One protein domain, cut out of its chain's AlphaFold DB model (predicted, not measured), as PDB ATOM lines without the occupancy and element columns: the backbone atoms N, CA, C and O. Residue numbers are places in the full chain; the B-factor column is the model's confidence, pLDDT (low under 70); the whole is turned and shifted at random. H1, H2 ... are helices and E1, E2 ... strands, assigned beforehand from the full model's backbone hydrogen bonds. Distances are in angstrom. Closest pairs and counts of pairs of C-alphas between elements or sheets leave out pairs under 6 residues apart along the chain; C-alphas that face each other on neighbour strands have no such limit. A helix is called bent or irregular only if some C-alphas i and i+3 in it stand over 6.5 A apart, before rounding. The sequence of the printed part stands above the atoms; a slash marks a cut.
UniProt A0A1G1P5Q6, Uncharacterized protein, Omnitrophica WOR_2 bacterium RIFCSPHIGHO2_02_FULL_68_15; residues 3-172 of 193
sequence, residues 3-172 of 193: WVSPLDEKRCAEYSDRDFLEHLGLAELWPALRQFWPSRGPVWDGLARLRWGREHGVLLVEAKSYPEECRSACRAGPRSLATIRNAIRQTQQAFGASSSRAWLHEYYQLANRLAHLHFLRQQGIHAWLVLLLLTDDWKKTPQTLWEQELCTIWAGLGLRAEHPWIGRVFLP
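This is residues 3 to 172 of the 193 residues of an uncharacterized protein of Omnitrophica WOR_2 bacterium RIFCSPHIGHO2_02_FULL_68_15 (UniProt A0A1G1P5Q6). A strongly twisted five-stranded sheet has helices over one face: H6 runs along it over E4, H1 is over E2 toward the E1 edge, and H7 is toward the E5 edge. H4 packs on H6 on the side away from the sheet and crosses it steeply, while H2 folds back beside H1. The printed part has 170 residues, in the order E1 H1 H2 E2 E3 H3 H4 H5 H6 E4 H7 E5; the mixed sheet runs E1 E2 E3 E4 E5, and the class is mixed, helices and strands. The whole is compact, with a radius of gyration of the C-alphas of 15.7 A and spans of 40 by 39 by 30 A.

The strands are E1, residues 3 to 5, from C-alpha 3 at (-26.895, -22.817, 9.063); E2, 46 to 52, 19.8 A; E3, 55 to 64, 29.8 A; E4, 126 to 135, 28.7 A; and E5, 166 to 172, 19.9 A, ending with C-alpha 172 at (-36.666, -39.330, 1.692). The helices are H1, 17 to 24; H2, 27 to 36, irregular, with C-alphas 28 and 31 7.1 A apart; H3, 67 to 70; H4, 78 to 94, 24.5 A; H5, 102 to 105; H6, 108 to 122, 20.6 A; and H7, 143 to 156, 19.7 A.

E1 and E2 are antiparallel, with N 4 and O 47 2.8 A apart. E2 and E3, a hairpin, are antiparallel, with N 50 and O 57 2.8 A apart. E3 and E4 are parallel, with N 58 and O 126 2.7 A apart, and E4 and E5 are parallel, with N 133 and O 169 2.8 A apart. Two strand-helix-strand units, parallel neighbour strands with helices between, are E3, H3 H4 H5 H6, E4 and E4, H7, E5; the second has a right-handed crossover. H6 runs along the strands at a height over the sheet of 9.5 A. H1, on the same face as H6, is slantwise to E2 at 35 degrees on the local plane. H7 is only just over E4 and E5, with 3 C-alphas on each. H4 touches H6 with residues 87 to 94 alone, closest C-alphas Thr 91 and Ala 115, 5.5 A, at a steep tilt of 63 degrees. H1 and H2, a helical hairpin, touch, closest C-alphas Leu 21 and Ala 27, 5.0 A. H5 and H6 touch only at the corner, closest C-alphas Trp 103 and Ala 111, 5.3 A. H3 is close to but not clearly touching H7, closest C-alphas Pro 67 and Glu 149, 6.5 A. H6 and H7 have every O i to N i+4 pair within hydrogen-bond range; H1 has 3 of 4, H2 3 of 6 and H4 12 of 13, and H3 and H5 are too short for such a pair.

The C-alphas farthest apart, those of Gly 53 and Pro 78, are 45.5 A apart. The printed part has no cut, and E1 to H1 is the long link. Mean pLDDT of the printed part is 94.9, and no printed residue is under 70.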
ATOM      1  N   TRP A   3     -26.357 -21.901   8.055       95.75
ATOM      2  CA  TRP A   3     -26.895 -22.817   9.063       95.75
ATOM      3  C   TRP A   3     -26.280 -22.559  10.438       95.75
ATOM      4  O   TRP A   3     -25.105 -22.217  10.566       95.75
ATOM      5  N   VAL A   4     -27.112 -22.706  11.461       94.50
ATOM      6  CA  VAL A   4     -26.768 -22.559  12.879       94.50
ATOM      7  C   VAL A   4     -26.921 -23.899  13.600       94.50
ATOM      8  O   VAL A   4     -26.104 -24.228  14.460       94.50
ATOM      9  N   SER A   5     -27.956 -24.657  13.229       94.00
ATOM     10  CA  SER A   5     -28.213 -26.041  13.628       94.00
ATOM     11  C   SER A   5     -29.073 -26.732  12.556       94.00
ATOM     12  O   SER A   5     -29.885 -26.031  11.943       94.00
ATOM     13  N   PRO A   6     -28.925 -28.047  12.318       89.81
ATOM     14  CA  PRO A   6     -27.897 -28.927  12.882       89.81
ATOM     15  C   PRO A   6     -26.523 -28.683  12.238       89.81
ATOM     16  O   PRO A   6     -26.423 -28.334  11.066       89.81
ATOM     17  N   LEU A   7     -25.455 -28.842  13.026       87.38
ATOM     18  CA  LEU A   7     -24.059 -28.829  12.572       87.38
ATOM     19  C   LEU A   7     -23.304 -29.964  13.281       87.38
ATOM     20  O   LEU A   7     -23.334 -30.029  14.515       87.38
ATOM     21  N   ASP A   8     -22.603 -30.817  12.528       82.19
ATOM     22  CA  ASP A   8     -21.892 -31.998  13.061       82.19
ATOM     23  C   ASP A   8     -20.865 -31.629  14.138       82.19
ATOM     24  O   ASP A   8     -20.806 -32.242  15.204       82.19
ATOM     25  N   GLU A   9     -20.094 -30.565  13.902       81.12
ATOM     26  CA  GLU A   9     -19.098 -30.031  14.842       81.12
ATOM     27  C   GLU A   9     -19.711 -29.583  16.181       81.12
ATOM     28  O   GLU A   9     -19.042 -29.599  17.215       81.12
ATOM     29  N   LYS A  10     -21.006 -29.246  16.186       78.25
ATOM     30  CA  LYS A  10     -21.785 -28.909  17.387       78.25
ATOM     31  C   LYS A  10     -22.648 -30.072  17.868       78.25
ATOM     32  O   LYS A  10     -23.549 -29.859  18.674       78.25
ATOM     33  N   ARG A  11     -22.391 -31.291  17.380       84.56
ATOM     34  CA  ARG A  11     -23.146 -32.512  17.700       84.56
ATOM     35  C   ARG A  11     -24.652 -32.349  17.481       84.56
ATOM     36  O   ARG A  11     -25.435 -32.855  18.277       84.56
ATOM     37  N   CYS A  12     -25.034 -31.601  16.445       85.75
ATOM     38  CA  CYS A  12     -26.432 -31.307  16.132       85.75
ATOM     39  C   CYS A  12     -27.202 -30.703  17.321       85.75
ATOM     40  O   CYS A  12     -28.341 -31.071  17.572       85.75
ATOM     41  N   ALA A  13     -26.568 -29.794  18.074       86.50
ATOM     42  CA  ALA A  13     -27.197 -29.149  19.223       86.50
ATOM     43  C   ALA A  13     -28.507 -28.438  18.848       86.50
ATOM     44  O   ALA A  13     -28.543 -27.605  17.937       86.50
ATOM     45  N   GLU A  14     -29.559 -28.727  19.605       91.69
ATOM     46  CA  GLU A  14     -30.862 -28.078  19.498       91.69
ATOM     47  C   GLU A  14     -30.967 -26.934  20.513       91.69
ATOM     48  O   GLU A  14     -30.438 -27.014  21.624       91.69
ATOM     49  N   TYR A  15     -31.659 -25.857  20.138       96.06
ATOM     50  CA  TYR A  15     -31.742 -24.642  20.952       96.06
ATOM     51  C   TYR A  15     -33.194 -24.265  21.258       96.06
ATOM     52  O   TYR A  15     -34.083 -24.439  20.424       96.06
ATOM     53  N   SER A  16     -33.420 -23.685  22.438       96.88
ATOM     54  CA  SER A  16     -34.724 -23.185  22.901       96.88
ATOM     55  C   SER A  16     -34.592 -21.852  23.639       96.88
ATOM     56  O   SER A  16     -33.487 -21.437  23.980       96.88
ATOM     57  N   ASP A  17     -35.718 -21.198  23.932       97.25
ATOM     58  CA  ASP A  17     -35.795 -19.985  24.759       97.25
ATOM     59  C   ASP A  17     -34.778 -18.890  24.358       97.25
ATOM     60  O   ASP A  17     -34.775 -18.406  23.228       97.25
ATOM     61  N   ARG A  18     -33.922 -18.452  25.286       97.88
ATOM     62  CA  ARG A  18     -32.913 -17.425  25.022       97.88
ATOM     63  C   ARG A  18     -31.857 -17.909  24.030       97.88
ATOM     64  O   ARG A  18     -31.437 -17.138  23.172       97.88
ATOM     65  N   ASP A  19     -31.471 -19.176  24.123       97.44
ATOM     66  CA  ASP A  19     -30.343 -19.720  23.374       97.44
ATOM     67  C   ASP A  19     -30.622 -19.707  21.872       97.44
ATOM     68  O   ASP A  19     -29.738 -19.343  21.098       97.44
ATOM     69  N   PHE A  20     -31.850 -20.026  21.435       97.75
ATOM     70  CA  PHE A  20     -32.177 -19.982  20.002       97.75
ATOM     71  C   PHE A  20     -32.132 -18.545  19.460       97.75
ATOM     72  O   PHE A  20     -31.663 -18.327  18.343       97.75
ATOM     73  N   LEU A  21     -32.561 -17.557  20.255       98.31
ATOM     74  CA  LEU A  21     -32.480 -16.146  19.878       98.31
ATOM     75  C   LEU A  21     -31.026 -15.690  19.752       98.31
ATOM     76  O   LEU A  21     -30.661 -15.092  18.742       98.31
ATOM     77  N   GLU A  22     -30.168 -16.015  20.720       97.94
ATOM     78  CA  GLU A  22     -28.737 -15.686  20.664       97.94
ATOM     79  C   GLU A  22     -28.067 -16.305  19.430       97.94
ATOM     80  O   GLU A  22     -27.358 -15.632  18.673       97.94
ATOM     81  N   HIS A  23     -28.385 -17.565  19.148       96.81
ATOM     82  CA  HIS A  23     -27.885 -18.290  17.988       96.81
ATOM     83  C   HIS A  23     -28.418 -17.751  16.653       96.81
ATOM     84  O   HIS A  23     -27.723 -17.837  15.637       96.81
ATOM     85  N   LEU A  24     -29.573 -17.089  16.637       97.62
ATOM     86  CA  LEU A  24     -30.074 -16.346  15.478       97.62
ATOM     87  C   LEU A  24     -29.575 -14.892  15.407       97.62
ATOM     88  O   LEU A  24     -29.751 -14.255  14.372       97.62
ATOM     89  N   GLY A  25     -28.897 -14.391  16.443       97.00
ATOM     90  CA  GLY A  25     -28.468 -12.991  16.528       97.00
ATOM     91  C   GLY A  25     -29.607 -12.031  16.885       97.00
ATOM     92  O   GLY A  25     -29.588 -10.896  16.432       97.00
ATOM     93  N   LEU A  26     -30.587 -12.513  17.654       98.06
ATOM     94  CA  LEU A  26     -31.811 -11.823  18.079       98.06
ATOM     95  C   LEU A  26     -31.928 -11.765  19.615       98.06
ATOM     96  O   LEU A  26     -33.025 -11.813  20.180       98.06
ATOM     97  N   ALA A  27     -30.792 -11.761  20.316       98.00
ATOM     98  CA  ALA A  27     -30.715 -11.857  21.776       98.00
ATOM     99  C   ALA A  27     -31.521 -10.757  22.493       98.00
ATOM    100  O   ALA A  27     -32.084 -10.976  23.567       98.00
ATOM    101  N   GLU A  28     -31.612  -9.581  21.876       98.12
ATOM    102  CA  GLU A  28     -32.372  -8.424  22.334       98.12
ATOM    103  C   GLU A  28     -33.881  -8.683  22.437       98.12
ATOM    104  O   GLU A  28     -34.558  -8.009  23.211       98.12
ATOM    105  N   LEU A  29     -34.413  -9.689  21.730       98.50
ATOM    106  CA  LEU A  29     -35.829 -10.061  21.792       98.50
ATOM    107  C   LEU A  29     -36.177 -10.909  23.023       98.50
ATOM    108  O   LEU A  29     -37.358 -11.139  23.293       98.50
ATOM    109  N   TRP A  30     -35.189 -11.364  23.800       98.25
ATOM    110  CA  TRP A  30     -35.418 -12.238  24.953       98.25
ATOM    111  C   TRP A  30     -36.397 -11.664  25.998       98.25
ATOM    112  O   TRP A  30     -37.308 -12.391  26.412       98.25
ATOM    113  N   PRO A  31     -36.300 -10.385  26.420       98.44
ATOM    114  CA  PRO A  31     -37.260  -9.809  27.360       98.44
ATOM    115  C   PRO A  31     -38.700  -9.833  26.834       98.44
ATOM    116  O   PRO A  31     -39.618 -10.117  27.603       98.44
ATOM    117  N   ALA A  32     -38.895  -9.587  25.534       98.50
ATOM    118  CA  ALA A  32     -40.207  -9.628  24.896       98.50
ATOM    119  C   ALA A  32     -40.730 -11.068  24.779       98.50
ATOM    120  O   ALA A  32     -41.891 -11.331  25.099       98.50
ATOM    121  N   LEU A  33     -39.868 -12.024  24.413       98.50
ATOM    122  CA  LEU A  33     -40.251 -13.433  24.318       98.50
ATOM    123  C   LEU A  33     -40.743 -13.970  25.665       98.50
ATOM    124  O   LEU A  33     -41.778 -14.625  25.711       98.50
ATOM    125  N   ARG A  34     -40.068 -13.635  26.773       97.81
ATOM    126  CA  ARG A  34     -40.485 -14.053  28.127       97.81
ATOM    127  C   ARG A  34     -41.857 -13.534  28.548       97.81
ATOM    128  O   ARG A  34     -42.474 -14.111  29.443       97.81
ATOM    129  N   GLN A  35     -42.298 -12.416  27.978       97.62
ATOM    130  CA  GLN A  35     -43.638 -11.877  28.214       97.62
ATOM    131  C   GLN A  35     -44.671 -12.573  27.323       97.62
ATOM    132  O   GLN A  35     -45.801 -12.808  27.752       97.62
ATOM    133  N   PHE A  36     -44.277 -12.924  26.097       98.44
ATOM    134  CA  PHE A  36     -45.137 -13.577  25.117       98.44
ATOM    135  C   PHE A  36     -45.368 -15.068  25.412       98.44
ATOM    136  O   PHE A  36     -46.501 -15.541  25.330       98.44
ATOM    137  N   TRP A  37     -44.324 -15.811  25.782       98.38
ATOM    138  CA  TRP A  37     -44.357 -17.258  26.003       98.38
ATOM    139  C   TRP A  37     -43.647 -17.639  27.315       98.38
ATOM    140  O   TRP A  37     -42.642 -17.020  27.670       98.38
ATOM    141  N   PRO A  38     -44.142 -18.637  28.079       97.38
ATOM    142  CA  PRO A  38     -43.455 -19.092  29.286       97.38
ATOM    143  C   PRO A  38     -42.110 -19.759  28.964       97.38
ATOM    144  O   PRO A  38     -41.902 -20.263  27.867       97.38
ATOM    145  N   SER A  39     -41.222 -19.844  29.957       95.12
ATOM    146  CA  SER A  39     -39.980 -20.626  29.853       95.12
ATOM    147  C   SER A  39     -40.243 -22.082  29.462       95.12
ATOM    148  O   SER A  39     -41.273 -22.634  29.866       95.12
ATOM    149  N   ARG A  40     -39.251 -22.726  28.839       93.50
ATOM    150  CA  ARG A  40     -39.340 -24.061  28.229       93.50
ATOM    151  C   ARG A  40     -40.246 -24.044  27.001       93.50
ATOM    152  O   ARG A  40     -41.202 -24.815  26.898       93.50
ATOM    153  N   GLY A  41     -39.962 -23.095  26.114       94.62
ATOM    154  CA  GLY A  41     -40.553 -22.993  24.794       94.62
ATOM    155  C   GLY A  41     -40.102 -24.108  23.835       94.62
ATOM    156  O   GLY A  41     -39.552 -25.122  24.267       94.62
ATOM    157  N   PRO A  42     -40.369 -23.948  22.529       96.81
ATOM    158  CA  PRO A  42     -39.944 -24.884  21.501       96.81
ATOM    159  C   PRO A  42     -38.435 -25.121  21.528       96.81
ATOM    160  O   PRO A  42     -37.651 -24.173  21.592       96.81
ATOM    161  N   VAL A  43     -38.061 -26.391  21.404       97.62
ATOM    162  CA  VAL A  43     -36.716 -26.829  21.024       97.62
ATOM    163  C   VAL A  43     -36.718 -27.009  19.508       97.62
ATOM    164  O   VAL A  43     -37.630 -27.653  18.985       97.62
ATOM    165  N   TRP A  44     -35.798 -26.354  18.804       98.12
ATOM    166  CA  TRP A  44     -35.781 -26.317  17.339       98.12
ATOM    167  C   TRP A  44     -34.836 -27.364  16.750       98.12
ATOM    168  O   TRP A  44     -33.654 -27.361  17.095       98.12
ATOM    169  N   ASP A  45     -35.342 -28.159  15.802       96.69
ATOM    170  CA  ASP A  45     -34.564 -29.173  15.071       96.69
ATOM    171  C   ASP A  45     -33.571 -28.541  14.084       96.69
ATOM    172  O   ASP A  45     -32.563 -29.139  13.711       96.69
ATOM    173  N   GLY A  46     -33.842 -27.306  13.649       97.25
ATOM    174  CA  GLY A  46     -32.926 -26.560  12.801       97.25
ATOM    175  C   GLY A  46     -33.164 -25.057  12.816       97.25
ATOM    176  O   GLY A  46     -34.278 -24.565  12.997       97.25
ATOM    177  N   LEU A  47     -32.075 -24.319  12.617       98.31
ATOM    178  CA  LEU A  47     -32.029 -22.863  12.617       98.31
ATOM    179  C   LEU A  47     -31.073 -22.389  11.524       98.31
ATOM    180  O   LEU A  47     -29.942 -22.873  11.426       98.31
ATOM    181  N   ALA A  48     -31.481 -21.386  10.751       98.00
ATOM    182  CA  ALA A  48     -30.592 -20.721   9.805       98.00
ATOM    183  C   ALA A  48     -30.770 -19.205   9.818       98.00
ATOM    184  O   ALA A  48     -31.868 -18.680  10.003       98.00
ATOM    185  N   ARG A  49     -29.672 -18.497   9.556       97.81
ATOM    186  CA  ARG A  49     -29.666 -17.061   9.280       97.81
ATOM    187  C   ARG A  49     -29.722 -16.837   7.776       97.81
ATOM    188  O   ARG A  49     -29.010 -17.469   6.988       97.81
ATOM    189  N   LEU A  50     -30.576 -15.917   7.373       96.62
ATOM    190  CA  LEU A  50     -30.889 -15.615   5.991       96.62
ATOM    191  C   LEU A  50     -30.360 -14.222   5.632       96.62
ATOM    192  O   LEU A  50     -30.415 -13.313   6.460       96.62
ATOM    193  N   ARG A  51     -29.810 -14.054   4.422       93.75
ATOM    194  CA  ARG A  51     -29.238 -12.773   3.973       93.75
ATOM    195  C   ARG A  51     -29.323 -12.621   2.461       93.75
ATOM    196  O   ARG A  51     -28.676 -13.392   1.749       93.75
ATOM    197  N   TRP A  52     -30.036 -11.599   1.996       91.06
ATOM    198  CA  TRP A  52     -30.223 -11.279   0.577       91.06
ATOM    199  C   TRP A  52     -29.974  -9.787   0.368       91.06
ATOM    200  O   TRP A  52     -30.735  -8.944   0.832       91.06
ATOM    201  N   GLY A  53     -28.866  -9.435  -0.288       89.44
ATOM    202  CA  GLY A  53     -28.434  -8.038  -0.359       89.44
ATOM    203  C   GLY A  53     -28.231  -7.442   1.041       89.44
ATOM    204  O   GLY A  53     -27.358  -7.903   1.785       89.44
ATOM    205  N   ARG A  54     -29.037  -6.422   1.372       88.62
ATOM    206  CA  ARG A  54     -29.089  -5.749   2.685       88.62
ATOM    207  C   ARG A  54     -30.195  -6.279   3.607       88.62
ATOM    208  O   ARG A  54     -30.304  -5.817   4.736       88.62
ATOM    209  N   GLU A  55     -31.026  -7.200   3.133       90.25
ATOM    210  CA  GLU A  55     -32.087  -7.801   3.935       90.25
ATOM    211  C   GLU A  55     -31.565  -9.005   4.717       90.25
ATOM    212  O   GLU A  55     -30.691  -9.753   4.260       90.25
ATOM    213  N   HIS A  56     -32.140  -9.198   5.900       94.50
ATOM    214  CA  HIS A  56     -31.784 -10.255   6.833       94.50
ATOM    215  C   HIS A  56     -33.044 -10.944   7.329       94.50
ATOM    216  O   HIS A  56     -34.070 -10.295   7.510       94.50
ATOM    217  N   GLY A  57     -32.948 -12.241   7.594       97.31
ATOM    218  CA  GLY A  57     -34.042 -13.023   8.149       97.31
ATOM    219  C   GLY A  57     -33.566 -14.285   8.849       97.31
ATOM    220  O   GLY A  57     -32.366 -14.515   9.008       97.31
ATOM    221  N   VAL A  58     -34.515 -15.125   9.239       98.44
ATOM    222  CA  VAL A  58     -34.274 -16.382   9.939       98.44
ATOM    223  C   VAL A  58     -35.180 -17.484   9.404       98.44
ATOM    224  O   VAL A  58     -36.320 -17.240   9.007       98.44
ATOM    225  N   LEU A  59     -34.664 -18.705   9.411       98.38
ATOM    226  CA  LEU A  59     -35.403 -19.923   9.119       98.38
ATOM    227  C   LEU A  59     -35.452 -20.765  10.390       98.38
ATOM    228  O   LEU A  59     -34.413 -21.020  10.998       98.38
ATOM    229  N   LEU A  60     -36.652 -21.184  10.764       98.69
ATOM    230  CA  LEU A  60     -36.922 -22.130  11.837       98.69
ATOM    231  C   LEU A  60     -37.333 -23.455  11.200       98.69
ATOM    232  O   LEU A  60     -38.098 -23.446  10.236       98.69
ATOM    233  N   VAL A  61     -36.853 -24.577  11.724       98.38
ATOM    234  CA  VAL A  61     -37.174 -25.908  11.198       98.38
ATOM    235  C   VAL A  61     -37.777 -26.770  12.300       98.38
ATOM    236  O   VAL A  61     -37.242 -26.822  13.407       98.38
ATOM    237  N   GLU A  62     -38.886 -27.426  11.967       97.69
ATOM    238  CA  GLU A  62     -39.471 -28.539  12.716       97.69
ATOM    239  C   GLU A  62     -39.357 -29.799  11.863       97.69
ATOM    240  O   GLU A  62     -39.894 -29.826  10.753       97.69
ATOM    241  N   ALA A  63     -38.702 -30.834  12.373       96.31
ATOM    242  CA  ALA A  63     -38.600 -32.132  11.732       96.31
ATOM    243  C   ALA A  63     -39.613 -33.121  12.328       96.31
ATOM    244  O   ALA A  63     -39.856 -33.146  13.536       96.31
ATOM    245  N   LYS A  64     -40.219 -33.953  11.476       95.44
ATOM    246  CA  LYS A  64     -41.095 -35.054  11.899       95.44
ATOM    247  C   LYS A  64     -40.847 -36.291  11.053       95.44
ATOM    248  O   LYS A  64     -40.748 -36.187   9.829       95.44
ATOM    249  N   SER A  65     -40.791 -37.455  11.699       92.69
ATOM    250  CA  SER A  65     -40.514 -38.725  11.016       92.69
ATOM    251  C   SER A  65     -41.788 -39.472  10.634       92.69
ATOM    252  O   SER A  65     -41.789 -40.242   9.678       92.69
ATOM    253  N   TYR A  66     -42.891 -39.234  11.353       92.38
ATOM    254  CA  TYR A  66     -44.215 -39.759  11.016       92.38
ATOM    255  C   TYR A  66     -45.362 -38.910  11.604       92.38
ATOM    256  O   TYR A  66     -45.154 -38.180  12.580       92.38
ATOM    257  N   PRO A  67     -46.591 -38.987  11.053       93.06
ATOM    258  CA  PRO A  67     -47.667 -38.046  11.372       93.06
ATOM    259  C   PRO A  67     -48.147 -38.063  12.822       93.06
ATOM    260  O   PRO A  67     -48.533 -37.026  13.364       93.06
ATOM    261  N   GLU A  68     -48.108 -39.215  13.489       93.94
ATOM    262  CA  GLU A  68     -48.564 -39.329  14.874       93.94
ATOM    263  C   GLU A  68     -47.708 -38.499  15.846       93.94
ATOM    264  O   GLU A  68     -48.213 -38.091  16.890       93.94
ATOM    265  N   GLU A  69     -46.464 -38.149  15.493       92.94
ATOM    266  CA  GLU A  69     -45.630 -37.221  16.275       92.94
ATOM    267  C   GLU A  69     -46.187 -35.791  16.329       92.94
ATOM    268  O   GLU A  69     -45.786 -34.993  17.182       92.94
ATOM    269  N   CYS A  70     -47.101 -35.436  15.424       94.00
ATOM    270  CA  CYS A  70     -47.798 -34.153  15.467       94.00
ATOM    271  C   CYS A  70     -48.845 -34.119  16.594       94.00
ATOM    272  O   CYS A  70     -49.203 -33.034  17.068       94.00
ATOM    273  N   ARG A  71     -49.323 -35.289  17.054       96.50
ATOM    274  CA  ARG A  71     -50.345 -35.406  18.101       96.50
ATOM    275  C   ARG A  71     -49.741 -35.091  19.464       96.50
ATOM    276  O   ARG A  71     -48.988 -35.867  20.044       96.50
ATOM    277  N   SER A  72     -50.077 -33.924  19.997       97.00
ATOM    278  CA  SER A  72     -49.500 -33.410  21.235       97.00
ATOM    279  C   SER A  72     -50.474 -32.500  21.981       97.00
ATOM    280  O   SER A  72     -51.179 -31.685  21.392       97.00
ATOM    281  N   ALA A  73     -50.486 -32.609  23.309       97.62
ATOM    282  CA  ALA A  73     -51.322 -31.789  24.181       97.62
ATOM    283  C   ALA A  73     -50.466 -30.916  25.102       97.62
ATOM    284  O   ALA A  73     -49.406 -31.328  25.578       97.62
ATOM    285  N   CYS A  74     -50.958 -29.716  25.395       97.19
ATOM    286  CA  CYS A  74     -50.369 -28.813  26.368       97.19
ATOM    287  C   CYS A  74     -50.453 -29.425  27.770       97.19
ATOM    288  O   CYS A  74     -51.537 -29.758  28.250       97.19
ATOM    289  N   ARG A  75     -49.305 -29.530  28.445       96.25
ATOM    290  CA  ARG A  75     -49.186 -30.033  29.827       96.25
ATOM    291  C   ARG A  75     -48.763 -28.941  30.815       96.25
ATOM    292  O   ARG A  75     -48.240 -29.230  31.887       96.25
ATOM    293  N   ALA A  76     -48.936 -27.676  30.439       95.88
ATOM    294  CA  ALA A  76     -48.508 -26.544  31.246       95.88
ATOM    295  C   ALA A  76     -49.370 -26.374  32.508       95.88
ATOM    296  O   ALA A  76     -50.593 -26.508  32.465       95.88
ATOM    297  N   GLY A  77     -48.732 -26.009  33.625       94.94
ATOM    298  CA  GLY A  77     -49.439 -25.640  34.854       94.94
ATOM    299  C   GLY A  77     -50.250 -24.340  34.705       94.94
ATOM    300  O   GLY A  77     -50.030 -23.582  33.756       94.94
ATOM    301  N   PRO A  78     -51.153 -24.020  35.656       91.31
ATOM    302  CA  PRO A  78     -52.146 -22.949  35.502       91.31
ATOM    303  C   PRO A  78     -51.576 -21.574  35.128       91.31
ATOM    304  O   PRO A  78     -52.136 -20.892  34.272       91.31
ATOM    305  N   ARG A  79     -50.439 -21.184  35.727       89.44
ATOM    306  CA  ARG A  79     -49.778 -19.898  35.443       89.44
ATOM    307  C   ARG A  79     -49.300 -19.819  33.990       89.44
ATOM    308  O   ARG A  79     -49.689 -18.910  33.267       89.44
ATOM    309  N   SER A  80     -48.520 -20.803  33.545       96.12
ATOM    310  CA  SER A  80     -48.013 -20.872  32.169       96.12
ATOM    311  C   SER A  80     -49.137 -21.042  31.146       96.12
ATOM    312  O   SER A  80     -49.069 -20.484  30.054       96.12
ATOM    313  N   LEU A  81     -50.198 -21.774  31.501       97.38
ATOM    314  CA  LEU A  81     -51.338 -22.021  30.623       97.38
ATOM    315  C   LEU A  81     -52.084 -20.733  30.246       97.38
ATOM    316  O   LEU A  81     -52.542 -20.614  29.110       97.38
ATOM    317  N   ALA A  82     -52.197 -19.767  31.162       96.81
ATOM    318  CA  ALA A  82     -52.804 -18.470  30.863       96.81
ATOM    319  C   ALA A  82     -52.003 -17.703  29.794       96.81
ATOM    320  O   ALA A  82     -52.584 -17.239  28.810       96.81
ATOM    321  N   THR A  83     -50.673 -17.649  29.938       98.00
ATOM    322  CA  THR A  83     -49.765 -17.040  28.951       98.00
ATOM    323  C   THR A  83     -49.855 -17.748  27.600       98.00
ATOM    324  O   THR A  83     -50.088 -17.101  26.583       98.00
ATOM    325  N   ILE A  84     -49.789 -19.083  27.589       98.50
ATOM    326  CA  ILE A  84     -49.901 -19.899  26.368       98.50
ATOM    327  C   ILE A  84     -51.232 -19.643  25.653       98.50
ATOM    328  O   ILE A  84     -51.253 -19.440  24.442       98.50
ATOM    329  N   ARG A  85     -52.352 -19.611  26.385       98.12
ATOM    330  CA  ARG A  85     -53.676 -19.309  25.813       98.12
ATOM    331  C   ARG A  85     -53.721 -17.925  25.176       98.12
ATOM    332  O   ARG A  85     -54.367 -17.756  24.145       98.12
ATOM    333  N   ASN A  86     -53.069 -16.938  25.788       97.81
ATOM    334  CA  ASN A  86     -52.996 -15.592  25.234       97.81
ATOM    335  C   ASN A  86     -52.171 -15.543  23.943       97.81
ATOM    336  O   ASN A  86     -52.630 -14.967  22.960       97.81
ATOM    337  N   ALA A  87     -51.004 -16.188  23.925       98.44
ATOM    338  CA  ALA A  87     -50.154 -16.279  22.741       98.44
ATOM    339  C   ALA A  87     -50.837 -17.035  21.591       98.44
ATOM    340  O   ALA A  87     -50.850 -16.558  20.457       98.44
ATOM    341  N   ILE A  88     -51.475 -18.175  21.881       98.31
ATOM    342  CA  ILE A  88     -52.214 -18.961  20.882       98.31
ATOM    343  C   ILE A  88     -53.369 -18.156  20.300       98.31
ATOM    344  O   ILE A  88     -53.539 -18.157  19.089       98.31
ATOM    345  N   ARG A  89     -54.135 -17.427  21.117       98.06
ATOM    346  CA  ARG A  89     -55.234 -16.594  20.610       98.06
ATOM    347  C   ARG A  89     -54.736 -15.494  19.670       98.06
ATOM    348  O   ARG A  89     -55.327 -15.310  18.611       98.06
ATOM    349  N   GLN A  90     -53.664 -14.788  20.038       98.06
ATOM    350  CA  GLN A  90     -53.046 -13.778  19.164       98.06
ATOM    351  C   GLN A  90     -52.564 -14.408  17.851       98.06
ATOM    352  O   GLN A  90     -52.830 -13.888  16.772       98.06
ATOM    353  N   THR A  91     -51.954 -15.592  17.939       97.81
ATOM    354  CA  THR A  91     -51.485 -16.354  16.775       97.81
ATOM    355  C   THR A  91     -52.645 -16.786  15.879       97.81
ATOM    356  O   THR A  91     -52.596 -16.569  14.675       97.81
ATOM    357  N   GLN A  92     -53.724 -17.337  16.443       96.94
ATOM    358  CA  GLN A  92     -54.926 -17.714  15.696       96.94
ATOM    359  C   GLN A  92     -55.500 -16.520  14.930       96.94
ATOM    360  O   GLN A  92     -55.799 -16.642  13.747       96.94
ATOM    361  N   GLN A  93     -55.592 -15.354  15.578       95.81
ATOM    362  CA  GLN A  93     -56.058 -14.122  14.939       95.81
ATOM    363  C   GLN A  93     -55.142 -13.692  13.789       95.81
ATOM    364  O   GLN A  93     -55.628 -13.437  12.690       95.81
ATOM    365  N   ALA A  94     -53.825 -13.665  14.013       95.00
ATOM    366  CA  ALA A  94     -52.851 -13.271  12.997       95.00
ATOM    367  C   ALA A  94     -52.831 -14.214  11.783       95.00
ATOM    368  O   ALA A  94     -52.566 -13.773  10.670       95.00
ATOM    369  N   PHE A  95     -53.139 -15.495  11.989       94.94
ATOM    370  CA  PHE A  95     -53.175 -16.515  10.939       94.94
ATOM    371  C   PHE A  95     -54.570 -16.674  10.310       94.94
ATOM    372  O   PHE A  95     -54.761 -17.536   9.453       94.94
ATOM    373  N   GLY A  96     -55.561 -15.879  10.736       94.69
ATOM    374  CA  GLY A  96     -56.944 -15.997  10.265       94.69
ATOM    375  C   GLY A  96     -57.592 -17.346  10.597       94.69
ATOM    376  O   GLY A  96     -58.517 -17.772   9.900       94.69
ATOM    377  N   ALA A  97     -57.099 -18.033  11.630       95.88
ATOM    378  CA  ALA A  97     -57.611 -19.322  12.063       95.88
ATOM    379  C   ALA A  97     -58.968 -19.161  12.760       95.88
ATOM    380  O   ALA A  97     -59.165 -18.247  13.569       95.88
ATOM    381  N   SER A  98     -59.901 -20.078  12.509       94.81
ATOM    382  CA  SER A  98     -61.090 -20.182  13.354       94.81
ATOM    383  C   SER A  98     -60.702 -20.641  14.765       94.81
ATOM    384  O   SER A  98     -59.720 -21.358  14.971       94.81
ATOM    385  N   SER A  99     -61.476 -20.214  15.769       91.75
ATOM    386  CA  SER A  99     -61.239 -20.618  17.156       91.75
ATOM    387  C   SER A  99     -61.315 -22.141  17.282       91.75
ATOM    388  O   SER A  99     -62.394 -22.721  17.167       91.75
ATOM    389  N   SER A 100     -60.180 -22.777  17.576       95.88
ATOM    390  CA  SER A 100     -60.084 -24.226  17.740       95.88
ATOM    391  C   SER A 100     -59.356 -24.609  19.026       95.88
ATOM    392  O   SER A 100     -58.316 -24.048  19.382       95.88
ATOM    393  N   ARG A 101     -59.898 -25.624  19.706       95.69
ATOM    394  CA  ARG A 101     -59.297 -26.262  20.885       95.69
ATOM    395  C   ARG A 101     -58.109 -27.161  20.522       95.69
ATOM    396  O   ARG A 101     -57.277 -27.425  21.393       95.69
ATOM    397  N   ALA A 102     -57.988 -27.575  19.260       97.81
ATOM    398  CA  ALA A 102     -56.935 -28.475  18.794       97.81
ATOM    399  C   ALA A 102     -55.526 -27.903  19.026       97.81
ATOM    400  O   ALA A 102     -54.607 -28.652  19.347       97.81
ATOM    401  N   TRP A 103     -55.370 -26.572  18.990       98.38
ATOM    402  CA  TRP A 103     -54.107 -25.883  19.293       98.38
ATOM    403  C   TRP A 103     -53.536 -26.236  20.672       98.38
ATOM    404  O   TRP A 103     -52.328 -26.219  20.864       98.38
ATOM    405  N   LEU A 104     -54.392 -26.530  21.654       98.12
ATOM    406  CA  LEU A 104     -53.965 -26.881  23.010       98.12
ATOM    407  C   LEU A 104     -54.036 -28.378  23.292       98.12
ATOM    408  O   LEU A 104     -53.317 -28.850  24.167       98.12
ATOM    409  N   HIS A 105     -54.929 -29.100  22.620       97.75
ATOM    410  CA  HIS A 105     -55.294 -30.458  23.021       97.75
ATOM    411  C   HIS A 105     -54.868 -31.543  22.029       97.75
ATOM    412  O   HIS A 105     -54.794 -32.698  22.432       97.75
ATOM    413  N   GLU A 106     -54.567 -31.189  20.779       97.88
ATOM    414  CA  GLU A 106     -54.278 -32.168  19.724       97.88
ATOM    415  C   GLU A 106     -52.973 -31.898  18.979       97.88
ATOM    416  O   GLU A 106     -52.293 -32.853  18.625       97.88
ATOM    417  N   TYR A 107     -52.595 -30.635  18.765       98.00
ATOM    418  CA  TYR A 107     -51.433 -30.253  17.950       98.00
ATOM    419  C   TYR A 107     -50.561 -29.198  18.641       98.00
ATOM    420  O   TYR A 107     -50.090 -28.243  18.022       98.00
ATOM    421  N   TYR A 108     -50.377 -29.338  19.953       98.19
ATOM    422  CA  TYR A 108     -49.738 -28.326  20.790       98.19
ATOM    423  C   TYR A 108     -48.294 -27.995  20.397       98.19
ATOM    424  O   TYR A 108     -47.896 -26.833  20.484       98.19
ATOM    425  N   GLN A 109     -47.510 -28.983  19.961       97.69
ATOM    426  CA  GLN A 109     -46.158 -28.733  19.470       97.69
ATOM    427  C   GLN A 109     -46.210 -27.795  18.269       97.69
ATOM    428  O   GLN A 109     -45.732 -26.676  18.367       97.69
ATOM    429  N   LEU A 110     -46.912 -28.148  17.194       97.44
ATOM    430  CA  LEU A 110     -47.041 -27.254  16.044       97.44
ATOM    431  C   LEU A 110     -47.632 -25.880  16.416       97.44
ATOM    432  O   LEU A 110     -47.116 -24.854  15.983       97.44
ATOM    433  N   ALA A 111     -48.653 -25.833  17.274       97.94
ATOM    434  CA  ALA A 111     -49.210 -24.580  17.783       97.94
ATOM    435  C   ALA A 111     -48.151 -23.686  18.455       97.94
ATOM    436  O   ALA A 111     -48.179 -22.465  18.293       97.94
ATOM    437  N   ASN A 112     -47.198 -24.272  19.185       98.06
ATOM    438  CA  ASN A 112     -46.109 -23.523  19.802       98.06
ATOM    439  C   ASN A 112     -45.084 -23.007  18.764       98.06
ATOM    440  O   ASN A 112     -44.616 -21.875  18.915       98.06
ATOM    441  N   ARG A 113     -44.810 -23.768  17.685       98.50
ATOM    442  CA  ARG A 113     -43.941 -23.358  16.559       98.50
ATOM    443  C   ARG A 113     -44.571 -22.163  15.842       98.50
ATOM    444  O   ARG A 113     -43.910 -21.149  15.626       98.50
ATOM    445  N   LEU A 114     -45.872 -22.248  15.557       98.25
ATOM    446  CA  LEU A 114     -46.649 -21.169  14.943       98.25
ATOM    447  C   LEU A 114     -46.681 -19.912  15.817       98.25
ATOM    448  O   LEU A 114     -46.535 -18.806  15.299       98.25
ATOM    449  N   ALA A 115     -46.808 -20.061  17.139       98.50
ATOM    450  CA  ALA A 115     -46.777 -18.925  18.056       98.50
ATOM    451  C   ALA A 115     -45.413 -18.216  18.069       98.50
ATOM    452  O   ALA A 115     -45.361 -16.989  18.111       98.50
ATOM    453  N   HIS A 116     -44.305 -18.957  17.982       98.75
ATOM    454  CA  HIS A 116     -42.969 -18.352  17.914       98.75
ATOM    455  C   HIS A 116     -42.693 -17.700  16.563       98.75
ATOM    456  O   HIS A 116     -42.110 -16.616  16.520       98.75
ATOM    457  N   LEU A 117     -43.167 -18.307  15.471       98.69
ATOM    458  CA  LEU A 117     -43.174 -17.663  14.163       98.69
ATOM    459  C   LEU A 117     -43.935 -16.333  14.244       98.69
ATOM    460  O   LEU A 117     -43.374 -15.295  13.908       98.69
ATOM    461  N   HIS A 118     -45.169 -16.341  14.754       98.50
ATOM    462  CA  HIS A 118     -45.968 -15.129  14.941       98.50
ATOM    463  C   HIS A 118     -45.234 -14.060  15.756       98.50
ATOM    464  O   HIS A 118     -45.149 -12.918  15.307       98.50
ATOM    465  N   PHE A 119     -44.659 -14.436  16.902       98.75
ATOM    466  CA  PHE A 119     -43.891 -13.531  17.752       98.75
ATOM    467  C   PHE A 119     -42.772 -12.830  16.980       98.75
ATOM    468  O   PHE A 119     -42.721 -11.604  16.967       98.75
ATOM    469  N   LEU A 120     -41.910 -13.579  16.283       98.69
ATOM    470  CA  LEU A 120     -40.805 -12.988  15.522       98.69
ATOM    471  C   LEU A 120     -41.312 -12.028  14.439       98.69
ATOM    472  O   LEU A 120     -40.764 -10.942  14.262       98.69
ATOM    473  N   ARG A 121     -42.391 -12.398  13.744       98.06
ATOM    474  CA  ARG A 121     -43.007 -11.561  12.703       98.06
ATOM    475  C   ARG A 121     -43.569 -10.269  13.302       98.06
ATOM    476  O   ARG A 121     -43.387  -9.206  12.718       98.06
ATOM    477  N   GLN A 122     -44.180 -10.346  14.484       97.88
ATOM    478  CA  GLN A 122     -44.672  -9.186  15.230       97.88
ATOM    479  C   GLN A 122     -43.533  -8.258  15.686       97.88
ATOM    480  O   GLN A 122     -43.731  -7.050  15.744       97.88
ATOM    481  N   GLN A 123     -42.338  -8.796  15.953       98.06
ATOM    482  CA  GLN A 123     -41.129  -8.004  16.235       98.06
ATOM    483  C   GLN A 123     -40.467  -7.424  14.966       98.06
ATOM    484  O   GLN A 123     -39.378  -6.864  15.045       98.06
ATOM    485  N   GLY A 124     -41.083  -7.567  13.786       96.94
ATOM    486  CA  GLY A 124     -40.539  -7.065  12.519       96.94
ATOM    487  C   GLY A 124     -39.460  -7.953  11.892       96.94
ATOM    488  O   GLY A 124     -38.833  -7.558  10.912       96.94
ATOM    489  N   ILE A 125     -39.238  -9.165  12.410       97.81
ATOM    490  CA  ILE A 125     -38.211 -10.075  11.890       97.81
ATOM    491  C   ILE A 125     -38.717 -10.800  10.645       97.81
ATOM    492  O   ILE A 125     -39.837 -11.323  10.628       97.81
ATOM    493  N   HIS A 126     -37.855 -10.910   9.627       97.50
ATOM    494  CA  HIS A 126     -38.036 -11.784   8.466       97.50
ATOM    495  C   HIS A 126     -37.898 -13.277   8.817       97.50
ATOM    496  O   HIS A 126     -36.862 -13.864   8.560       97.50
ATOM    497  N   ALA A 127     -38.910 -13.884   9.445       98.25
ATOM    498  CA  ALA A 127     -38.907 -15.273   9.919       98.25
ATOM    499  C   ALA A 127     -39.781 -16.248   9.099       98.25
ATOM    500  O   ALA A 127     -40.960 -15.991   8.861       98.25
ATOM    501  N   TRP A 128     -39.246 -17.411   8.741       98.31
ATOM    502  CA  TRP A 128     -39.998 -18.500   8.102       98.31
ATOM    503  C   TRP A 128     -39.934 -19.772   8.944       98.31
ATOM    504  O   TRP A 128     -38.946 -20.000   9.640       98.31
ATOM    505  N   LEU A 129     -40.972 -20.602   8.859       98.56
ATOM    506  CA  LEU A 129     -41.016 -21.949   9.424       98.56
ATOM    507  C   LEU A 129     -40.999 -22.973   8.289       98.56
ATOM    508  O   LEU A 129     -41.804 -22.884   7.367       98.56
ATOM    509  N   VAL A 130     -40.118 -23.960   8.370       98.19
ATOM    510  CA  VAL A 130     -40.116 -25.126   7.485       98.19
ATOM    511  C   VAL A 130     -40.498 -26.356   8.286       98.19
ATOM    512  O   VAL A 130     -39.893 -26.654   9.312       98.19
ATOM    513  N   LEU A 131     -41.499 -27.072   7.790       97.69
ATOM    514  CA  LEU A 131     -41.843 -28.410   8.246       97.69
ATOM    515  C   LEU A 131     -41.060 -29.402   7.389       97.69
ATOM    516  O   LEU A 131     -41.356 -29.566   6.203       97.69
ATOM    517  N   LEU A 132     -40.032 -30.007   7.971       97.06
ATOM    518  CA  LEU A 132     -39.242 -31.059   7.351       97.06
ATOM    519  C   LEU A 132     -39.885 -32.410   7.674       97.06
ATOM    520  O   LEU A 132     -39.845 -32.883   8.807       97.06
ATOM    521  N   LEU A 133     -40.512 -33.015   6.677       96.44
ATOM    522  CA  LEU A 133     -41.300 -34.232   6.816       96.44
ATOM    523  C   LEU A 133     -40.521 -35.379   6.190       96.44
ATOM    524  O   LEU A 133     -40.369 -35.439   4.968       96.44
ATOM    525  N   LEU A 134     -39.983 -36.262   7.026       94.25
ATOM    526  CA  LEU A 134     -39.195 -37.382   6.533       94.25
ATOM    527  C   LEU A 134     -40.121 -38.410   5.884       94.25
ATOM    528  O   LEU A 134     -41.157 -38.775   6.447       94.25
ATOM    529  N   THR A 135     -39.750 -38.869   4.695       91.19
ATOM    530  CA  THR A 135     -40.394 -40.004   4.033       91.19
ATOM    531  C   THR A 135     -39.465 -41.201   4.087       91.19
ATOM    532  O   THR A 135     -38.248 -41.053   4.186       91.19
ATOM    533  N   ASP A 136     -40.039 -42.398   4.052       80.00
ATOM    534  CA  ASP A 136     -39.261 -43.633   3.894       80.00
ATOM    535  C   ASP A 136     -38.228 -43.919   5.011       80.00
ATOM    536  O   ASP A 136     -37.334 -44.739   4.838       80.00
ATOM    537  N   ASP A 137     -38.389 -43.305   6.192       78.00
ATOM    538  CA  ASP A 137     -37.651 -43.683   7.409       78.00
ATOM    539  C   ASP A 137     -38.162 -45.038   7.962       78.00
ATOM    540  O   ASP A 137     -38.831 -45.809   7.272       78.00
ATOM    541  N   TRP A 138     -37.909 -45.365   9.231       75.19
ATOM    542  CA  TRP A 138     -38.279 -46.647   9.840       75.19
ATOM    543  C   TRP A 138     -39.767 -47.030   9.695       75.19
ATOM    544  O   TRP A 138     -40.072 -48.214   9.557       75.19
ATOM    545  N   LYS A 139     -40.694 -46.055   9.699       79.50
ATOM    546  CA  LYS A 139     -42.137 -46.282   9.463       79.50
ATOM    547  C   LYS A 139     -42.536 -46.322   7.991       79.50
ATOM    548  O   LYS A 139     -43.690 -46.622   7.694       79.50
ATOM    549  N   LYS A 140     -41.618 -45.996   7.085       83.44
ATOM    550  CA  LYS A 140     -41.862 -45.877   5.646       83.44
ATOM    551  C   LYS A 140     -43.067 -44.998   5.304       83.44
ATOM    552  O   LYS A 140     -43.920 -45.377   4.508       83.44
ATOM    553  N   THR A 141     -43.181 -43.844   5.964       87.50
ATOM    554  CA  THR A 141     -44.293 -42.911   5.747       87.50
ATOM    555  C   THR A 141     -44.189 -42.305   4.342       87.50
ATOM    556  O   THR A 141     -43.229 -41.580   4.079       87.50
ATOM    557  N   PRO A 142     -45.153 -42.555   3.437       92.06
ATOM    558  CA  PRO A 142     -45.117 -41.971   2.104       92.06
ATOM    559  C   PRO A 142     -45.541 -40.499   2.147       92.06
ATOM    560  O   PRO A 142     -46.343 -40.089   2.990       92.06
ATOM    561  N   GLN A 143     -45.073 -39.712   1.176       94.25
ATOM    562  CA  GLN A 143     -45.476 -38.308   1.021       94.25
ATOM    563  C   GLN A 143     -47.006 -38.132   0.969       94.25
ATOM    564  O   GLN A 143     -47.540 -37.210   1.580       94.25
ATOM    565  N   THR A 144     -47.731 -39.033   0.300       94.56
ATOM    566  CA  THR A 144     -49.199 -38.956   0.179       94.56
ATOM    567  C   THR A 144     -49.915 -39.048   1.526       94.56
ATOM    568  O   THR A 144     -50.914 -38.362   1.738       94.56
ATOM    569  N   LEU A 145     -49.398 -39.854   2.461       94.25
ATOM    570  CA  LEU A 145     -49.932 -39.929   3.820       94.25
ATOM    571  C   LEU A 145     -49.657 -38.627   4.578       94.25
ATOM    572  O   LEU A 145     -50.550 -38.103   5.239       94.25
ATOM    573  N   TRP A 146     -48.458 -38.055   4.435       95.38
ATOM    574  CA  TRP A 146     -48.161 -36.755   5.031       95.38
ATOM    575  C   TRP A 146     -49.085 -35.643   4.533       95.38
ATOM    576  O   TRP A 146     -49.542 -34.830   5.329       95.38
ATOM    577  N   GLU A 147     -49.365 -35.590   3.232       94.81
ATOM    578  CA  GLU A 147     -50.251 -34.579   2.648       94.81
ATOM    579  C   GLU A 147     -51.680 -34.681   3.211       94.81
ATOM    580  O   GLU A 147     -52.283 -33.661   3.559       94.81
ATOM    581  N   GLN A 148     -52.200 -35.903   3.363       95.12
ATOM    582  CA  GLN A 148     -53.512 -36.160   3.972       95.12
ATOM    583  C   GLN A 148     -53.548 -35.747   5.450       95.12
ATOM    584  O   GLN A 148     -54.493 -35.094   5.905       95.12
ATOM    585  N   GLU A 149     -52.501 -36.085   6.198       95.12
ATOM    586  CA  GLU A 149     -52.404 -35.758   7.618       95.12
ATOM    587  C   GLU A 149     -52.228 -34.257   7.841       95.12
ATOM    588  O   GLU A 149     -52.919 -33.684   8.678       95.12
ATOM    589  N   LEU A 150     -51.405 -33.571   7.043       94.69
ATOM    590  CA  LEU A 150     -51.291 -32.112   7.097       94.69
ATOM    591  C   LEU A 150     -52.625 -31.421   6.806       94.69
ATOM    592  O   LEU A 150     -52.970 -30.469   7.505       94.69
ATOM    593  N   CYS A 151     -53.404 -31.912   5.836       94.50
ATOM    594  CA  CYS A 151     -54.752 -31.401   5.575       94.50
ATOM    595  C   CYS A 151     -55.642 -31.519   6.826       94.50
ATOM    596  O   CYS A 151     -56.275 -30.547   7.247       94.50
ATOM    597  N   THR A 152     -55.612 -32.682   7.482       95.81
ATOM    598  CA  THR A 152     -56.352 -32.943   8.727       95.81
ATOM    599  C   THR A 152     -55.876 -32.058   9.882       95.81
ATOM    600  O   THR A 152     -56.692 -31.508  10.628       95.81
ATOM    601  N   ILE A 153     -54.563 -31.873  10.028       95.94
ATOM    602  CA  ILE A 153     -53.980 -31.010  11.057       95.94
ATOM    603  C   ILE A 153     -54.395 -29.553  10.808       95.94
ATOM    604  O   ILE A 153     -54.789 -28.865  11.750       95.94
ATOM    605  N   TRP A 154     -54.367 -29.078   9.559       95.88
ATOM    606  CA  TRP A 154     -54.620 -27.669   9.229       95.88
ATOM    607  C   TRP A 154     -56.090 -27.348   9.462       95.88
ATOM    608  O   TRP A 154     -56.405 -26.362  10.133       95.88
ATOM    609  N   ALA A 155     -56.976 -28.240   9.013       95.69
ATOM    610  CA  ALA A 155     -58.400 -28.165   9.298       95.69
ATOM    611  C   ALA A 155     -58.675 -28.178  10.809       95.69
ATOM    612  O   ALA A 155     -59.429 -27.340  11.307       95.69
ATOM    613  N   GLY A 156     -58.020 -29.068  11.563       96.50
ATOM    614  CA  GLY A 156     -58.161 -29.133  13.018       96.50
ATOM    615  C   GLY A 156     -57.669 -27.866  13.724       96.50
ATOM    616  O   GLY A 156     -58.297 -27.404  14.675       96.50
ATOM    617  N   LEU A 157     -56.604 -27.233  13.229       97.00
ATOM    618  CA  LEU A 157     -56.140 -25.920  13.687       97.00
ATOM    619  C   LEU A 157     -57.039 -24.760  13.222       97.00
ATOM    620  O   LEU A 157     -56.813 -23.624  13.634       97.00
ATOM    621  N   GLY A 158     -58.066 -25.008  12.407       96.88
ATOM    622  CA  GLY A 158     -58.941 -23.963  11.879       96.88
ATOM    623  C   GLY A 158     -58.280 -23.090  10.810       96.88
ATOM    624  O   GLY A 158     -58.762 -21.992  10.537       96.88
ATOM    625  N   LEU A 159     -57.174 -23.553  10.222       94.38
ATOM    626  CA  LEU A 159     -56.448 -22.873   9.154       94.38
ATOM    627  C   LEU A 159     -57.049 -23.254   7.798       94.38
ATOM    628  O   LEU A 159     -57.343 -24.418   7.538       94.38
ATOM    629  N   ARG A 160     -57.244 -22.259   6.927       84.56
ATOM    630  CA  ARG A 160     -57.896 -22.441   5.615       84.56
ATOM    631  C   ARG A 160     -56.924 -22.612   4.453       84.56
ATOM    632  O   ARG A 160     -57.319 -23.102   3.403       84.56
ATOM    633  N   ALA A 161     -55.686 -22.173   4.628       78.50
ATOM    634  CA  ALA A 161     -54.635 -22.247   3.628       78.50
ATOM    635  C   ALA A 161     -53.273 -22.259   4.325       78.50
ATOM    636  O   ALA A 161     -53.157 -21.886   5.497       78.50
ATOM    637  N   GLU A 162     -52.243 -22.666   3.591       77.62
ATOM    638  CA  GLU A 162     -50.870 -22.483   4.042       77.62
ATOM    639  C   GLU A 162     -50.532 -20.993   4.112       77.62
ATOM    640  O   GLU A 162     -50.894 -20.200   3.241       77.62
ATOM    641  N   HIS A 163     -49.845 -20.606   5.182       88.06
ATOM    642  CA  HIS A 163     -49.409 -19.232   5.362       88.06
ATOM    643  C   HIS A 163     -48.142 -18.981   4.524       88.06
ATOM    644  O   HIS A 163     -47.236 -19.807   4.596       88.06
ATOM    645  N   PRO A 164     -47.969 -17.825   3.848       92.25
ATOM    646  CA  PRO A 164     -46.756 -17.488   3.078       92.25
ATOM    647  C   PRO A 164     -45.406 -17.571   3.815       92.25
ATOM    648  O   PRO A 164     -44.352 -17.396   3.209       92.25
ATOM    649  N   TRP A 165     -45.421 -17.762   5.135       95.88
ATOM    650  CA  TRP A 165     -44.221 -17.859   5.970       95.88
ATOM    651  C   TRP A 165     -43.962 -19.288   6.450       95.88
ATOM    652  O   TRP A 165     -43.049 -19.500   7.242       95.88
ATOM    653  N   ILE A 166     -44.775 -20.246   6.004       96.94
ATOM    654  CA  ILE A 166     -44.642 -21.666   6.302       96.94
ATOM    655  C   ILE A 166     -44.365 -22.388   4.987       96.94
ATOM    656  O   ILE A 166     -45.125 -22.249   4.033       96.94
ATOM    657  N   GLY A 167     -43.286 -23.159   4.947       95.75
ATOM    658  CA  GLY A 167     -42.994 -24.105   3.877       95.75
ATOM    659  C   GLY A 167     -43.007 -25.538   4.397       95.75
ATOM    660  O   GLY A 167     -42.815 -25.781   5.589       95.75
ATOM    661  N   ARG A 168     -43.191 -26.496   3.491       95.06
ATOM    662  CA  ARG A 168     -43.055 -27.930   3.770       95.06
ATOM    663  C   ARG A 168     -42.052 -28.549   2.809       95.06
ATOM    664  O   ARG A 168     -42.040 -28.211   1.628       95.06
ATOM    665  N   VAL A 169     -41.215 -29.438   3.325       96.12
ATOM    666  CA  VAL A 169     -40.224 -30.189   2.552       96.12
ATOM    667  C   VAL A 169     -40.399 -31.660   2.887       96.12
ATOM    668  O   VAL A 169     -40.304 -32.030   4.052       96.12
ATOM    669  N   PHE A 170     -40.639 -32.484   1.870       95.38
ATOM    670  CA  PHE A 170     -40.616 -33.939   1.993       95.38
ATOM    671  C   PHE A 170     -39.203 -34.427   1.700       95.38
ATOM    672  O   PHE A 170     -38.661 -34.116   0.638       95.38
ATOM    673  N   LEU A 171     -38.595 -35.143   2.645       94.00
ATOM    674  CA  LEU A 171     -37.219 -35.613   2.521       94.00
ATOM    675  C   LEU A 171     -37.162 -37.139   2.665       94.00
ATOM    676  O   LEU A 171     -37.345 -37.627   3.779       94.00
ATOM    677  N   PRO A 172     -36.877 -37.894   1.587       90.31
ATOM    678  CA  PRO A 172     -36.666 -39.330   1.692       90.31
ATOM    679  C   PRO A 172     -35.392 -39.635   2.476       90.31
ATOM    680  O   PRO A 172     -34.328 -39.079   2.191       90.31
TER     681      PRO A 172